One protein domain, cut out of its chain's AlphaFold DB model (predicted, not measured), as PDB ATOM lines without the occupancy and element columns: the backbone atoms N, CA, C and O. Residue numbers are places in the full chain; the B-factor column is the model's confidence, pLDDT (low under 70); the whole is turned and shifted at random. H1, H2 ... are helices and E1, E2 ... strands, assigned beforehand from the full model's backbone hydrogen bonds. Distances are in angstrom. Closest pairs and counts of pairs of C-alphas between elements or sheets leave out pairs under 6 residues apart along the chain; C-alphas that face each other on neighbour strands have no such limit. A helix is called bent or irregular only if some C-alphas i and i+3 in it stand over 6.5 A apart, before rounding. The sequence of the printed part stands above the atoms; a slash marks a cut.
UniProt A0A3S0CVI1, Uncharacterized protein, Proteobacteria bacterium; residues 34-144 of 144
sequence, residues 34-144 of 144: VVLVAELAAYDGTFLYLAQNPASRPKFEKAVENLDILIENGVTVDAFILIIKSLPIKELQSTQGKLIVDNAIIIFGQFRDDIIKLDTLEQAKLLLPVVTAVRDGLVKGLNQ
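What this domain is: This is residues 34 to 144 of the 144 residues of an uncharacterized protein of Proteobacteria bacterium (UniProt A0A3S0CVI1). Three long helices, H1, H2 and H4, make a bundle in which H1 and H2 spread from their short turn and H4 packs along both. A small antiparallel sheet of four short strands is crossed on one face by H1, mainly over E1 and E2, and the short helix H3 packs beside H2. The printed part has 111 residues, with four named helices and four named strands in the order H1 H2 H3 E1 E2 E3 E4 H4; the sheet runs E1 E2 E3 E4, and the class is mixed, helices and strands. It is compact, with a radius of gyration of the C-alphas of 12.8 A and spans of 39 by 34 by 20 A.

How they stand to each other: H1, residues 34 to 52, and H2, residues 54 to 73, form a helical hairpin and only just touch, with 3 pairs of C-alphas within 8 A, the closest being Leu 50 and Arg 57 at 6.5 A. H4, residues 124 to 142, touches H1 at a shallow tilt of 29 degrees, the same way; their closest C-alphas, of Tyr 43 and Gly 137, are 4.1 A apart. H4 touches H2 at a shallow tilt of 31 degrees, opposite ways, the closest C-alphas being those of Val 64 and Arg 135, 5.8 A. H1, H2 and H4 are an up and down bundle, each running against the one before it. H3, residues 77 to 85, touches residues 63 to 70 of H2, opposite ways at a shallow tilt of 12 degrees, with the C-alphas of Ala 63 and Ile 83 closest at 6.0 A. E1, residues 91 to 93, E2, 97 to 100, E3, 105 to 108, and E4, 114 to 117, form a meander, each strand the antiparallel neighbour of the one before. N 99 and O 92 are 2.8 A apart, N 98 and O 107 3.2 A, and N 106 and O 116 3.1 A, within hydrogen-bond range. H1 is on the sheet at a height of 5.8 A, two layers with helix on one face, and on the local plane runs across E2 at 77 degrees. Every O i to N i+4 pair is within range in H3, but 14 of 15 in H1, 13 of 16 in H2 and 13 of 15 in H4.

Where its parts are: H1 begins at C-alpha 34 (137.924, 183.257, 160.370) and is 27.4 A long. H2 is 30.3 A long and irregular, with C-alphas 55 and 58 7.4 A apart. H4 is 27.6 A long, ends at C-alpha 142 (158.023, 181.822, 168.044), and is only just irregular, with C-alphas 125 and 128 6.9 A apart.

The domain as a whole: The C-alphas farthest apart, of Ala 55 and Glu 122, are 39.1 A apart. The printed part has no cut and no long link. Its mean pLDDT is 79.4, and residues 90 to 124 are under 70.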
ATOM      1  N   VAL A  34     137.277 184.567 160.555       75.19
ATOM      2  CA  VAL A  34     137.924 183.257 160.370       75.19
ATOM      3  C   VAL A  34     139.443 183.402 160.315       75.19
ATOM      4  O   VAL A  34     140.163 182.734 161.052       75.19
ATOM      5  N   VAL A  35     139.934 184.314 159.480       81.81
ATOM      6  CA  VAL A  35     141.373 184.565 159.318       81.81
ATOM      7  C   VAL A  35     141.997 185.035 160.637       81.81
ATOM      8  O   VAL A  35     142.994 184.469 161.076       81.81
ATOM      9  N   LEU A  36     141.365 185.994 161.321       82.00
ATOM     10  CA  LEU A  36     141.854 186.511 162.604       82.00
ATOM     11  C   LEU A  36     141.941 185.423 163.685       82.00
ATOM     12  O   LEU A  36     142.926 185.335 164.412       82.00
ATOM     13  N   VAL A  37     140.908 184.591 163.817       79.50
ATOM     14  CA  VAL A  37     140.892 183.540 164.844       79.50
ATOM     15  C   VAL A  37     141.919 182.451 164.538       79.50
ATOM     16  O   VAL A  37     142.531 181.930 165.469       79.50
ATOM     17  N   ALA A  38     142.143 182.122 163.263       82.94
ATOM     18  CA  ALA A  38     143.179 181.170 162.869       82.94
ATOM     19  C   ALA A  38     144.578 181.658 163.283       82.94
ATOM     20  O   ALA A  38     145.354 180.892 163.854       82.94
ATOM     21  N   GLU A  39     144.862 182.945 163.072       87.81
ATOM     22  CA  GLU A  39     146.110 183.578 163.503       87.81
ATOM     23  C   GLU A  39     146.270 183.556 165.028       87.81
ATOM     24  O   GLU A  39     147.301 183.119 165.536       87.81
ATOM     25  N   LEU A  40     145.239 183.972 165.773       84.25
ATOM     26  CA  LEU A  40     145.275 184.006 167.238       84.25
ATOM     27  C   LEU A  40     145.436 182.610 167.845       84.25
ATOM     28  O   LEU A  40     146.211 182.433 168.781       84.25
ATOM     29  N   ALA A  41     144.740 181.610 167.306       83.25
ATOM     30  CA  ALA A  41     144.881 180.225 167.743       83.25
ATOM     31  C   ALA A  41     146.304 179.699 167.504       83.25
ATOM     32  O   ALA A  41     146.864 179.040 168.382       83.25
ATOM     33  N   ALA A  42     146.893 180.007 166.342       89.38
ATOM     34  CA  ALA A  42     148.269 179.651 166.011       89.38
ATOM     35  C   ALA A  42     149.283 180.342 166.936       89.38
ATOM     36  O   ALA A  42     150.204 179.692 167.434       89.38
ATOM     37  N   TYR A  43     149.072 181.627 167.213       91.12
ATOM     38  CA  TYR A  43     149.882 182.429 168.123       91.12
ATOM     39  C   TYR A  43     149.839 181.906 169.564       91.12
ATOM     40  O   TYR A  43     150.868 181.462 170.078       91.12
ATOM     41  N   ASP A  44     148.658 181.899 170.192       86.00
ATOM     42  CA  ASP A  44     148.487 181.506 171.596       86.00
ATOM     43  C   ASP A  44     148.923 180.052 171.805       86.00
ATOM     44  O   ASP A  44     149.664 179.746 172.741       86.00
ATOM     45  N   GLY A  45     148.519 179.151 170.903       86.38
ATOM     46  CA  GLY A  45     148.866 177.736 170.989       86.38
ATOM     47  C   GLY A  45     150.373 177.487 170.890       86.38
ATOM     48  O   GLY A  45     150.903 176.661 171.632       86.38
ATOM     49  N   THR A  46     151.079 178.227 170.031       91.56
ATOM     50  CA  THR A  46     152.544 178.139 169.914       91.56
ATOM     51  C   THR A  46     153.229 178.691 171.153       91.56
ATOM     52  O   THR A  46     154.046 177.997 171.762       91.56
ATOM     53  N   PHE A  47     152.870 179.910 171.555       92.50
ATOM     54  CA  PHE A  47     153.467 180.589 172.701       92.50
ATOM     55  C   PHE A  47     153.306 179.771 173.989       92.50
ATOM     56  O   PHE A  47     154.290 179.449 174.660       92.50
ATOM     57  N   LEU A  48     152.075 179.359 174.307       89.81
ATOM     58  CA  LEU A  48     151.767 178.614 175.530       89.81
ATOM     59  C   LEU A  48     152.428 177.234 175.556       89.81
ATOM     60  O   LEU A  48     152.846 176.771 176.623       89.81
ATOM     61  N   TYR A  49     152.528 176.570 174.403       91.06
ATOM     62  CA  TYR A  49     153.178 175.269 174.319       91.06
ATOM     63  C   TYR A  49     154.695 175.378 174.491       91.06
ATOM     64  O   TYR A  49     155.276 174.599 175.251       91.06
ATOM     65  N   LEU A  50     155.341 176.338 173.820       94.75
ATOM     66  CA  LEU A  50     156.792 176.528 173.887       94.75
ATOM     67  C   LEU A  50     157.259 177.063 175.240       94.75
ATOM     68  O   LEU A  50     158.337 176.674 175.682       94.75
ATOM     69  N   ALA A  51     156.429 177.842 175.940       92.88
ATOM     70  CA  ALA A  51     156.692 178.236 177.324       92.88
ATOM     71  C   ALA A  51     156.888 177.019 178.253       92.88
ATOM     72  O   ALA A  51     157.671 177.073 179.196       92.88
ATOM     73  N   GLN A  52     156.205 175.907 177.967       93.75
ATOM     74  CA  GLN A  52     156.306 174.655 178.728       93.75
ATOM     75  C   GLN A  52     157.291 173.653 178.105       93.75
ATOM     76  O   GLN A  52     157.815 172.786 178.800       93.75
ATOM     77  N   ASN A  53     157.543 173.751 176.796       94.50
ATOM     78  CA  ASN A  53     158.316 172.782 176.017       94.50
ATOM     79  C   ASN A  53     159.323 173.485 175.083       94.50
ATOM     80  O   ASN A  53     159.228 173.335 173.861       94.50
ATOM     81  N   PRO A  54     160.317 174.225 175.607       95.44
ATOM     82  CA  PRO A  54     161.216 175.038 174.780       95.44
ATOM     83  C   PRO A  54     162.027 174.208 173.771       95.44
ATOM     84  O   PRO A  54     162.300 174.668 172.664       95.44
ATOM     85  N   ALA A  55     162.336 172.948 174.099       96.69
ATOM     86  CA  ALA A  55     163.025 172.013 173.205       96.69
ATOM     87  C   ALA A  55     162.234 171.674 171.923       96.69
ATOM     88  O   ALA A  55     162.803 171.154 170.966       96.69
ATOM     89  N   SER A  56     160.931 171.966 171.882       95.94
ATOM     90  CA  SER A  56     160.084 171.740 170.707       95.94
ATOM     91  C   SER A  56     160.137 172.873 169.678       95.94
ATOM     92  O   SER A  56     159.584 172.697 168.594       95.94
ATOM     93  N   ARG A  57     160.809 173.998 169.966       95.94
ATOM     94  CA  ARG A  57     160.930 175.159 169.061       95.94
ATOM     95  C   ARG A  57     161.314 174.790 167.613       95.94
ATOM     96  O   ARG A  57     160.585 175.222 166.719       95.94
ATOM     97  N   PRO A  58     162.304 173.909 167.349       97.19
ATOM     98  CA  PRO A  58     162.667 173.536 165.976       97.19
ATOM     99  C   PRO A  58     161.526 172.902 165.165       97.19
ATOM    100  O   PRO A  58     161.503 172.989 163.941       97.19
ATOM    101  N   LYS A  59     160.548 172.263 165.824       94.88
ATOM    102  CA  LYS A  59     159.384 171.678 165.138       94.88
ATOM    103  C   LYS A  59     158.431 172.755 164.619       94.88
ATOM    104  O   LYS A  59     157.866 172.595 163.542       94.88
ATOM    105  N   PHE A  60     158.267 173.839 165.372       95.75
ATOM    106  CA  PHE A  60     157.439 174.977 164.974       95.75
ATOM    107  C   PHE A  60     158.115 175.794 163.872       95.75
ATOM    108  O   PHE A  60     157.458 176.145 162.899       95.75
ATOM    109  N   GLU A  61     159.429 176.014 163.970       97.25
ATOM    110  CA  GLU A  61     160.222 176.634 162.898       97.25
ATOM    111  C   GLU A  61     160.101 175.827 161.602       97.25
ATOM    112  O   GLU A  61     159.797 176.381 160.546       97.25
ATOM    113  N   LYS A  62     160.203 174.492 161.689       97.25
ATOM    114  CA  LYS A  62     160.036 173.636 160.514       97.25
ATOM    115  C   LYS A  62     158.634 173.703 159.911       97.25
ATOM    116  O   LYS A  62     158.481 173.630 158.693       97.25
ATOM    117  N   ALA A  63     157.603 173.828 160.743       95.56
ATOM    118  CA  ALA A  63     156.242 174.005 160.258       95.56
ATOM    119  C   ALA A  63     156.075 175.343 159.522       95.56
ATOM    120  O   ALA A  63     155.452 175.349 158.467       95.56
ATOM    121  N   VAL A  64     156.669 176.436 160.017       97.56
ATOM    122  CA  VAL A  64     156.677 177.737 159.321       97.56
ATOM    123  C   VAL A  64     157.316 177.612 157.941       97.56
ATOM    124  O   VAL A  64     156.676 177.977 156.961       97.56
ATOM    125  N   GLU A  65     158.505 177.008 157.842       97.88
ATOM    126  CA  GLU A  65     159.171 176.784 156.548       97.88
ATOM    127  C   GLU A  65     158.283 176.005 155.570       97.88
ATOM    128  O   GLU A  65     158.163 176.351 154.397       97.88
ATOM    129  N   ASN A  66     157.635 174.939 156.045       97.06
ATOM    130  CA  ASN A  66     156.762 174.138 155.194       97.06
ATOM    131  C   ASN A  66     155.503 174.915 154.765       97.06
ATOM    132  O   ASN A  66     155.011 174.698 153.658       97.06
ATOM    133  N   LEU A  67     154.973 175.803 155.617       94.88
ATOM    134  CA  LEU A  67     153.850 176.678 155.266       94.88
ATOM    135  C   LEU A  67     154.265 177.727 154.231       94.88
ATOM    136  O   LEU A  67     153.487 177.981 153.317       94.88
ATOM    137  N   ASP A  68     155.474 178.281 154.324       97.56
ATOM    138  CA  ASP A  68     156.016 179.191 153.306       97.56
ATOM    139  C   ASP A  68     156.098 178.505 151.942       97.56
ATOM    140  O   ASP A  68     155.525 178.990 150.966       97.56
ATOM    141  N   ILE A  69     156.687 177.306 151.900       97.06
ATOM    142  CA  ILE A  69     156.752 176.480 150.685       97.06
ATOM    143  C   ILE A  69     155.344 176.201 150.139       97.06
ATOM    144  O   ILE A  69     155.134 176.239 148.925       97.06
ATOM    145  N   LEU A  70     154.365 175.915 151.003       94.00
ATOM    146  CA  LEU A  70     152.989 175.653 150.578       94.00
ATOM    147  C   LEU A  70     152.307 176.899 149.994       94.00
ATOM    148  O   LEU A  70     151.587 176.796 149.003       94.00
ATOM    149  N   ILE A  71     152.520 178.070 150.593       94.31
ATOM    150  CA  ILE A  71     151.968 179.340 150.111       94.31
ATOM    151  C   ILE A  71     152.555 179.687 148.738       94.31
ATOM    152  O   ILE A  71     151.806 180.064 147.838       94.31
ATOM    153  N   GLU A  72     153.864 179.509 148.559       95.25
ATOM    154  CA  GLU A  72     154.565 179.804 147.304       95.25
ATOM    155  C   GLU A  72     154.176 178.857 146.160       95.25
ATOM    156  O   GLU A  72     154.028 179.294 145.019       95.25
ATOM    157  N   ASN A  73     153.979 177.568 146.453       94.25
ATOM    158  CA  ASN A  73     153.692 176.545 145.439       94.25
ATOM    159  C   ASN A  73     152.193 176.303 145.194       94.25
ATOM    160  O   ASN A  73     151.833 175.555 144.283       94.25
ATOM    161  N   GLY A  74     151.321 176.938 145.977       91.19
ATOM    162  CA  GLY A  74     149.872 176.797 145.883       91.19
ATOM    163  C   GLY A  74     149.290 175.932 146.999       91.19
ATOM    164  O   GLY A  74     149.676 174.782 147.215       91.19
ATOM    165  N   VAL A  75     148.306 176.496 147.698       87.94
ATOM    166  CA  VAL A  75     147.759 175.898 148.916       87.94
ATOM    167  C   VAL A  75     146.751 174.795 148.595       87.94
ATOM    168  O   VAL A  75     145.804 174.995 147.837       87.94
ATOM    169  N   THR A  76     146.914 173.645 149.249       86.88
ATOM    170  CA  THR A  76     145.936 172.551 149.262       86.88
ATOM    171  C   THR A  76     145.591 172.176 150.699       86.88
ATOM    172  O   THR A  76     146.422 172.303 151.602       86.88
ATOM    173  N   VAL A  77     144.353 171.724 150.919       81.50
ATOM    174  CA  VAL A  77     143.866 171.329 152.251       81.50
ATOM    175  C   VAL A  77     144.707 170.177 152.809       81.50
ATOM    176  O   VAL A  77     145.138 170.239 153.957       81.50
ATOM    177  N   ASP A  78     145.014 169.172 151.986       83.06
ATOM    178  CA  ASP A  78     145.779 167.994 152.408       83.06
ATOM    179  C   ASP A  78     147.207 168.344 152.836       83.06
ATOM    180  O   ASP A  78     147.663 167.903 153.895       83.06
ATOM    181  N   ALA A  79     147.907 169.174 152.053       88.56
ATOM    182  CA  ALA A  79     149.257 169.605 152.401       88.56
ATOM    183  C   ALA A  79     149.258 170.468 153.667       88.56
ATOM    184  O   ALA A  79     150.105 170.279 154.540       88.56
ATOM    185  N   PHE A  80     148.279 171.364 153.813       87.31
ATOM    186  CA  PHE A  80     148.125 172.157 155.027       87.31
ATOM    187  C   PHE A  80     147.919 171.263 156.257       87.31
ATOM    188  O   PHE A  80     148.637 171.399 157.247       87.31
ATOM    189  N   ILE A  81     147.009 170.287 156.185       83.19
ATOM    190  CA  ILE A  81     146.757 169.341 157.282       83.19
ATOM    191  C   ILE A  81     148.015 168.550 157.631       83.19
ATOM    192  O   ILE A  81     148.303 168.376 158.815       83.19
ATOM    193  N   LEU A  82     148.767 168.075 156.636       88.31
ATOM    194  CA  LEU A  82     150.010 167.336 156.861       88.31
ATOM    195  C   LEU A  82     151.007 168.167 157.680       88.31
ATOM    196  O   LEU A  82     151.602 167.657 158.630       88.31
ATOM    197  N   ILE A  83     151.155 169.450 157.342       90.75
ATOM    198  CA  ILE A  83     152.060 170.362 158.044       90.75
ATOM    199  C   ILE A  83     151.582 170.591 159.474       90.75
ATOM    200  O   ILE A  83     152.366 170.443 160.409       90.75
ATOM    201  N   ILE A  84     150.300 170.887 159.678       87.25
ATOM    202  CA  ILE A  84     149.785 171.146 161.025       87.25
ATOM    203  C   ILE A  84     149.849 169.887 161.904       87.25
ATOM    204  O   ILE A  84     150.221 169.984 163.072       87.25
ATOM    205  N   LYS A  85     149.606 168.689 161.354       85.31
ATOM    206  CA  LYS A  85     149.764 167.409 162.075       85.31
ATOM    207  C   LYS A  85     151.207 167.112 162.498       85.31
ATOM    208  O   LYS A  85     151.414 166.263 163.360       85.31
ATOM    209  N   SER A  86     152.199 167.781 161.905       88.69
ATOM    210  CA  SER A  86     153.603 167.644 162.315       88.69
ATOM    211  C   SER A  86     153.926 168.387 163.617       88.69
ATOM    212  O   SER A  86     154.938 168.094 164.262       88.69
ATOM    213  N   LEU A  87     153.068 169.326 164.030       88.94
ATOM    214  CA  LEU A  87     153.251 170.065 165.269       88.94
ATOM    215  C   LEU A  87     152.998 169.154 166.483       88.94
ATOM    216  O   LEU A  87     152.075 168.339 166.479       88.94
ATOM    217  N   PRO A  88     153.771 169.298 167.574       84.69
ATOM    218  CA  PRO A  88     153.643 168.463 168.769       84.69
ATOM    219  C   PRO A  88     152.481 168.906 169.683       84.69
ATOM    220  O   PRO A  88     152.567 168.820 170.908       84.69
ATOM    221  N   ILE A  89     151.394 169.388 169.088       78.31
ATOM    222  CA  ILE A  89     150.195 169.887 169.753       78.31
ATOM    223  C   ILE A  89     148.980 169.242 169.112       78.31
ATOM    224  O   ILE A  89     148.909 169.075 167.898       78.31
ATOM    225  N   LYS A  90     148.012 168.860 169.942       67.75
ATOM    226  CA  LYS A  90     146.773 168.265 169.435       67.75
ATOM    227  C   LYS A  90     145.901 169.315 168.747       67.75
ATOM    228  O   LYS A  90     145.192 169.004 167.796       67.75
ATOM    229  N   GLU A  91     145.930 170.541 169.266       68.25
ATOM    230  CA  GLU A  91     145.037 171.628 168.883       68.25
ATOM    231  C   GLU A  91     145.764 172.959 169.100       68.25
ATOM    232  O   GLU A  91     146.431 173.148 170.120       68.25
ATOM    233  N   LEU A  92     145.631 173.879 168.150       66.38
ATOM    234  CA  LEU A  92     146.027 175.274 168.335       66.38
ATOM    235  C   LEU A  92     144.821 175.997 168.937       66.38
ATOM    236  O   LEU A  92     143.758 176.040 168.322       66.38
ATOM    237  N   GLN A  93     144.941 176.506 170.161       66.94
ATOM    238  CA  GLN A  93     143.820 177.077 170.907       66.94
ATOM    239  C   GLN A  93     144.144 178.489 171.390       66.94
ATOM    240  O   GLN A  93     145.210 178.725 171.947       66.94
ATOM    241  N   SER A  94     143.171 179.386 171.240       61.88
ATOM    242  CA  SER A  94     143.121 180.701 171.880       61.88
ATOM    243  C   SER A  94     141.841 180.844 172.708       61.88
ATOM    244  O   SER A  94     140.945 179.995 172.670       61.88
ATOM    245  N   THR A  95     141.715 181.962 173.422       61.66
ATOM    246  CA  THR A  95     140.447 182.359 174.066       61.66
ATOM    247  C   THR A  95     139.326 182.669 173.062       61.66
ATOM    248  O   THR A  95     138.159 182.691 173.444       61.66
ATOM    249  N   GLN A  96     139.662 182.892 171.785       58.41
ATOM    250  CA  GLN A  96     138.734 183.293 170.722       58.41
ATOM    251  C   GLN A  96     138.322 182.132 169.796       58.41
ATOM    252  O   GLN A  96     137.375 182.268 169.019       58.41
ATOM    253  N   GLY A  97     139.019 180.994 169.851       59.28
ATOM    254  CA  GLY A  97     138.698 179.822 169.039       59.28
ATOM    255  C   GLY A  97     139.775 178.744 169.054       59.28
ATOM    256  O   GLY A  97     140.859 178.931 169.616       59.28
ATOM    257  N   LYS A  98     139.467 177.600 168.434       64.00
ATOM    258  CA  LYS A  98     140.346 176.429 168.415       64.00
ATOM    259  C   LYS A  98     140.463 175.832 167.017       64.00
ATOM    260  O   LYS A  98     139.490 175.382 166.423       64.00
ATOM    261  N   LEU A  99     141.686 175.745 166.522       64.50
ATOM    262  CA  LEU A  99     142.021 174.967 165.342       64.50
ATOM    263  C   LEU A  99     142.248 173.511 165.774       64.50
ATOM    264  O   LEU A  99     143.271 173.179 166.381       64.50
ATOM    265  N   ILE A 100     141.269 172.651 165.480       62.28
ATOM    266  CA  ILE A 100     141.374 171.203 165.690       62.28
ATOM    267  C   ILE A 100     141.920 170.562 164.425       62.28
ATOM    268  O   ILE A 100     141.426 170.783 163.322       62.28
ATOM    269  N   VAL A 101     142.942 169.734 164.590       54.53
ATOM    270  CA  VAL A 101     143.668 169.127 163.475       54.53
ATOM    271  C   VAL A 101     143.180 167.694 163.273       54.53
ATOM    272  O   VAL A 101     143.940 166.733 163.364       54.53
ATOM    273  N   ASP A 102     141.885 167.543 163.005       47.38
ATOM    274  CA  ASP A 102     141.292 166.273 162.586       47.38
ATOM    275  C   ASP A 102     140.283 166.531 161.458       47.38
ATOM    276  O   ASP A 102     139.431 167.412 161.570       47.38
ATOM    277  N   ASN A 103     140.443 165.835 160.327       48.16
ATOM    278  CA  ASN A 103     139.609 165.954 159.118       48.16
ATOM    279  C   ASN A 103     139.201 167.390 158.690       48.16
ATOM    280  O   ASN A 103     138.054 167.619 158.311       48.16
ATOM    281  N   ALA A 104     140.136 168.352 158.717       50.62
ATOM    282  CA  ALA A 104     139.955 169.720 158.196       50.62
ATOM    283  C   ALA A 104     138.831 170.554 158.852       50.62
ATOM    284  O   ALA A 104     138.244 171.427 158.204       50.62
ATOM    285  N   ILE A 105     138.506 170.296 160.121       49.50
ATOM    286  CA  ILE A 105     137.468 171.052 160.827       49.50
ATOM    287  C   ILE A 105     138.106 172.218 161.583       49.50
ATOM    288  O   ILE A 105     138.699 172.031 162.645       49.50
ATOM    289  N   ILE A 106     137.939 173.439 161.072       51.44
ATOM    290  CA  ILE A 106     138.268 174.633 161.848       51.44
ATOM    291  C   ILE A 106     137.042 175.022 162.668       51.44
ATOM    292  O   ILE A 106     135.995 175.392 162.135       51.44
ATOM    293  N   ILE A 107     137.162 174.907 163.989       50.03
ATOM    294  CA  ILE A 107     136.087 175.265 164.911       50.03
ATOM    295  C   ILE A 107     136.337 176.687 165.409       50.03
ATOM    296  O   ILE A 107     137.162 176.944 166.289       50.03
ATOM    297  N   PHE A 108     135.600 177.635 164.842       51.06
ATOM    298  CA  PHE A 108     135.588 179.010 165.321       51.06
ATOM    299  C   PHE A 108     134.610 179.118 166.487       51.06
ATOM    300  O   PHE A 108     133.470 178.681 166.368       51.06
ATOM    301  N   GLY A 109     135.021 179.691 167.622       45.72
ATOM    302  CA  GLY A 109     134.056 179.911 168.693       45.72
ATOM    303  C   GLY A 109     134.572 180.577 169.965       45.72
ATOM    304  O   GLY A 109     135.424 180.029 170.658       45.72
ATOM    305  N   GLN A 110     133.891 181.668 170.340       37.00
ATOM    306  CA  GLN A 110     133.209 181.742 171.644       37.00
ATOM    307  C   GLN A 110     131.785 181.132 171.592       37.00
ATOM    308  O   GLN A 110     131.145 180.946 172.622       37.00
ATOM    309  N   PHE A 111     131.293 180.793 170.395       41.38
ATOM    310  CA  PHE A 111     129.962 180.255 170.122       41.38
ATOM    311  C   PHE A 111     130.122 178.891 169.446       41.38
ATOM    312  O   PHE A 111     130.865 178.772 168.480       41.38
ATOM    313  N   ARG A 112     129.469 177.852 169.974       43.72
ATOM    314  CA  ARG A 112     129.578 176.455 169.504       43.72
ATOM    315  C   ARG A 112     129.011 176.212 168.097       43.72
ATOM    316  O   ARG A 112     129.085 175.082 167.625       43.72
ATOM    317  N   ASP A 113     128.462 177.236 167.452       46.69
ATOM    318  CA  ASP A 113     127.503 177.049 166.363       46.69
ATOM    319  C   ASP A 113     128.097 177.249 164.954       46.69
ATOM    320  O   ASP A 113     127.481 176.811 163.985       46.69
ATOM    321  N   ASP A 114     129.320 177.784 164.821       52.34
ATOM    322  CA  ASP A 114     129.959 178.048 163.519       52.34
ATOM    323  C   ASP A 114     131.155 177.110 163.259       52.34
ATOM    324  O   ASP A 114     132.328 177.498 163.268       52.34
ATOM    325  N   ILE A 115     130.858 175.831 163.013       57.22
ATOM    326  CA  ILE A 115     131.857 174.875 162.514       57.22
ATOM    327  C   ILE A 115     132.109 175.167 161.034       57.22
ATOM    328  O   ILE A 115     131.268 174.870 160.183       57.22
ATOM    329  N   ILE A 116     133.289 175.696 160.709       59.09
ATOM    330  CA  ILE A 116     133.696 175.933 159.324       59.09
ATOM    331  C   ILE A 116     134.640 174.808 158.920       59.09
ATOM    332  O   ILE A 116     135.825 174.774 159.251       59.09
ATOM    333  N   LYS A 117     134.084 173.855 158.182       61.47
ATOM    334  CA  LYS A 117     134.895 172.912 157.415       61.47
ATOM    335  C   LYS A 117     135.550 173.679 156.270       61.47
ATOM    336  O   LYS A 117     134.983 174.654 155.804       61.47
ATOM    337  N   LEU A 118     136.749 173.301 155.847       59.47
ATOM    338  CA  LEU A 118     137.408 173.915 154.683       59.47
ATOM    339  C   LEU A 118     137.231 173.081 153.402       59.47
ATOM    340  O   LEU A 118     138.024 173.195 152.473       59.47
ATOM    341  N   ASP A 119     136.214 172.221 153.358       54.47
ATOM    342  CA  ASP A 119     136.013 171.211 152.315       54.47
ATOM    343  C   ASP A 119     135.083 171.658 151.168       54.47
ATOM    344  O   ASP A 119     134.999 170.962 150.156       54.47
ATOM    345  N   THR A 120     134.417 172.819 151.258       56.47
ATOM    346  CA  THR A 120     133.541 173.317 150.176       56.47
ATOM    347  C   THR A 120     134.217 174.344 149.253       56.47
ATOM    348  O   THR A 120     135.101 175.100 149.654       56.47
ATOM    349  N   LEU A 121     133.755 174.428 147.995       52.31
ATOM    350  CA  LEU A 121     134.272 175.343 146.957       52.31
ATOM    351  C   LEU A 121     134.238 176.837 147.346       52.31
ATOM    352  O   LEU A 121     135.089 177.608 146.905       52.31
ATOM    353  N   GLU A 122     133.279 177.259 148.172       59.16
ATOM    354  CA  GLU A 122     133.217 178.630 148.705       59.16
ATOM    355  C   GLU A 122     134.306 178.873 149.766       59.16
ATOM    356  O   GLU A 122     134.901 179.950 149.811       59.16
ATOM    357  N   GLN A 123     134.635 177.853 150.563       62.84
ATOM    358  CA  GLN A 123     135.683 177.896 151.589       62.84
ATOM    359  C   GLN A 123     137.087 177.674 151.010       62.84
ATOM    360  O   GLN A 123     138.065 178.100 151.618       62.84
ATOM    361  N   ALA A 124     137.217 177.123 149.800       63.59
ATOM    362  CA  ALA A 124     138.494 177.083 149.081       63.59
ATOM    363  C   ALA A 124     139.090 178.494 148.885       63.59
ATOM    364  O   ALA A 124     140.306 178.666 148.929       63.59
ATOM    365  N   LYS A 125     138.243 179.529 148.764       75.62
ATOM    366  CA  LYS A 125     138.669 180.943 148.721       75.62
ATOM    367  C   LYS A 125     139.260 181.433 150.051       75.62
ATOM    368  O   LYS A 125     140.010 182.405 150.059       75.62
ATOM    369  N   LEU A 126     138.920 180.781 151.166       77.19
ATOM    370  CA  LEU A 126     139.447 181.073 152.502       77.19
ATOM    371  C   LEU A 126     140.735 180.320 152.813       77.19
ATOM    372  O   LEU A 126     141.440 180.708 153.740       77.19
ATOM    373  N   LEU A 127     141.057 179.278 152.049       81.88
ATOM    374  CA  LEU A 127     142.176 178.400 152.352       81.88
ATOM    375  C   LEU A 127     143.503 179.165 152.406       81.88
ATOM    376  O   LEU A 127     144.174 179.126 153.429       81.88
ATOM    377  N   LEU A 128     143.854 179.910 151.353       87.94
ATOM    378  CA  LEU A 128     145.088 180.701 151.340       87.94
ATOM    379  C   LEU A 128     145.132 181.726 152.494       87.94
ATOM    380  O   LEU A 128     146.082 181.664 153.271       87.94
ATOM    381  N   PRO A 129     144.118 182.597 152.689       88.69
ATOM    382  CA  PRO A 129     144.088 183.513 153.832       88.69
ATOM    383  C   PRO A 129     144.257 182.833 155.196       88.69
ATOM    384  O   PRO A 129     144.966 183.352 156.054       88.69
ATOM    385  N   VAL A 130     143.629 181.674 155.406       85.81
ATOM    386  CA  VAL A 130     143.738 180.914 156.659       85.81
ATOM    387  C   VAL A 130     145.135 180.327 156.834       85.81
ATOM    388  O   VAL A 130     145.695 180.424 157.922       85.81
ATOM    389  N   VAL A 131     145.719 179.742 155.787       90.38
ATOM    390  CA  VAL A 131     147.079 179.188 155.843       90.38
ATOM    391  C   VAL A 131     148.104 180.285 156.125       90.38
ATOM    392  O   VAL A 131     148.956 180.100 156.995       90.38
ATOM    393  N   THR A 132     147.978 181.446 155.477       93.44
ATOM    394  CA  THR A 132     148.804 182.627 155.766       93.44
ATOM    395  C   THR A 132     148.643 183.080 157.216       93.44
ATOM    396  O   THR A 132     149.639 183.250 157.912       93.44
ATOM    397  N   ALA A 133     147.408 183.198 157.710       90.62
ATOM    398  CA  ALA A 133     147.140 183.585 159.093       90.62
ATOM    399  C   ALA A 133     147.741 182.611 160.113       90.62
ATOM    400  O   ALA A 133     148.356 183.038 161.087       90.62
ATOM    401  N   VAL A 134     147.610 181.301 159.893       91.25
ATOM    402  CA  VAL A 134     148.225 180.302 160.775       91.25
ATOM    403  C   VAL A 134     149.741 180.447 160.768       91.25
ATOM    404  O   VAL A 134     150.344 180.498 161.837       91.25
ATOM    405  N   ARG A 135     150.357 180.578 159.589       95.50
ATOM    406  CA  ARG A 135     151.801 180.802 159.457       95.50
ATOM    407  C   ARG A 135     152.255 182.044 160.225       95.50
ATOM    408  O   ARG A 135     153.209 181.961 160.995       95.50
ATOM    409  N   ASP A 136     151.558 183.165 160.073       96.00
ATOM    410  CA  ASP A 136     151.889 184.412 160.768       96.00
ATOM    411  C   ASP A 136     151.718 184.285 162.286       96.00
ATOM    412  O   ASP A 136     152.564 184.763 163.047       96.00
ATOM    413  N   GLY A 137     150.681 183.580 162.743       93.00
ATOM    414  CA  GLY A 137     150.492 183.263 164.155       93.00
ATOM    415  C   GLY A 137     151.633 182.414 164.727       93.00
ATOM    416  O   GLY A 137     152.160 182.749 165.788       93.00
ATOM    417  N   LEU A 138     152.086 181.375 164.009       95.00
ATOM    418  CA  LEU A 138     153.248 180.568 164.420       95.00
ATOM    419  C   LEU A 138     154.512 181.430 164.546       95.00
ATOM    420  O   LEU A 138     155.206 181.356 165.559       95.00
ATOM    421  N   VAL A 139     154.794 182.280 163.551       97.50
ATOM    422  CA  VAL A 139     155.947 183.198 163.566       97.50
ATOM    423  C   VAL A 139     155.880 184.141 164.763       97.50
ATOM    424  O   VAL A 139     156.869 184.320 165.474       97.50
ATOM    425  N   LYS A 140     154.712 184.733 165.030       95.69
ATOM    426  CA  LYS A 140     154.523 185.616 166.186       95.69
ATOM    427  C   LYS A 140     154.746 184.877 167.502       95.69
ATOM    428  O   LYS A 140     155.408 185.429 168.372       95.69
ATOM    429  N   GLY A 141     154.238 183.650 167.631       92.19
ATOM    430  CA  GLY A 141     154.390 182.833 168.837       92.19
ATOM    431  C   GLY A 141     155.824 182.346 169.062       92.19
ATOM    432  O   GLY A 141     156.247 182.200 170.202       92.19
ATOM    433  N   LEU A 142     156.593 182.141 167.987       94.94
ATOM    434  CA  LEU A 142     158.023 181.822 168.044       94.94
ATOM    435  C   LEU A 142     158.881 183.002 168.525       94.94
ATOM    436  O   LEU A 142     159.942 182.778 169.102       94.94
ATOM    437  N   ASN A 143     158.456 184.240 168.285       92.62
ATOM    438  CA  ASN A 143     159.240 185.442 168.589       92.62
ATOM    439  C   ASN A 143     158.930 186.072 169.960       92.62
ATOM    440  O   ASN A 143     159.396 187.179 170.229       92.62
ATOM    441  N   GLN A 144     158.146 185.392 170.801       86.06
ATOM    442  CA  GLN A 144     157.949 185.726 172.217       86.06
ATOM    443  C   GLN A 144     158.915 184.925 173.097       86.06
ATOM    444  O   GLN A 144     159.309 185.463 174.154       86.06
TER     445      GLN A 144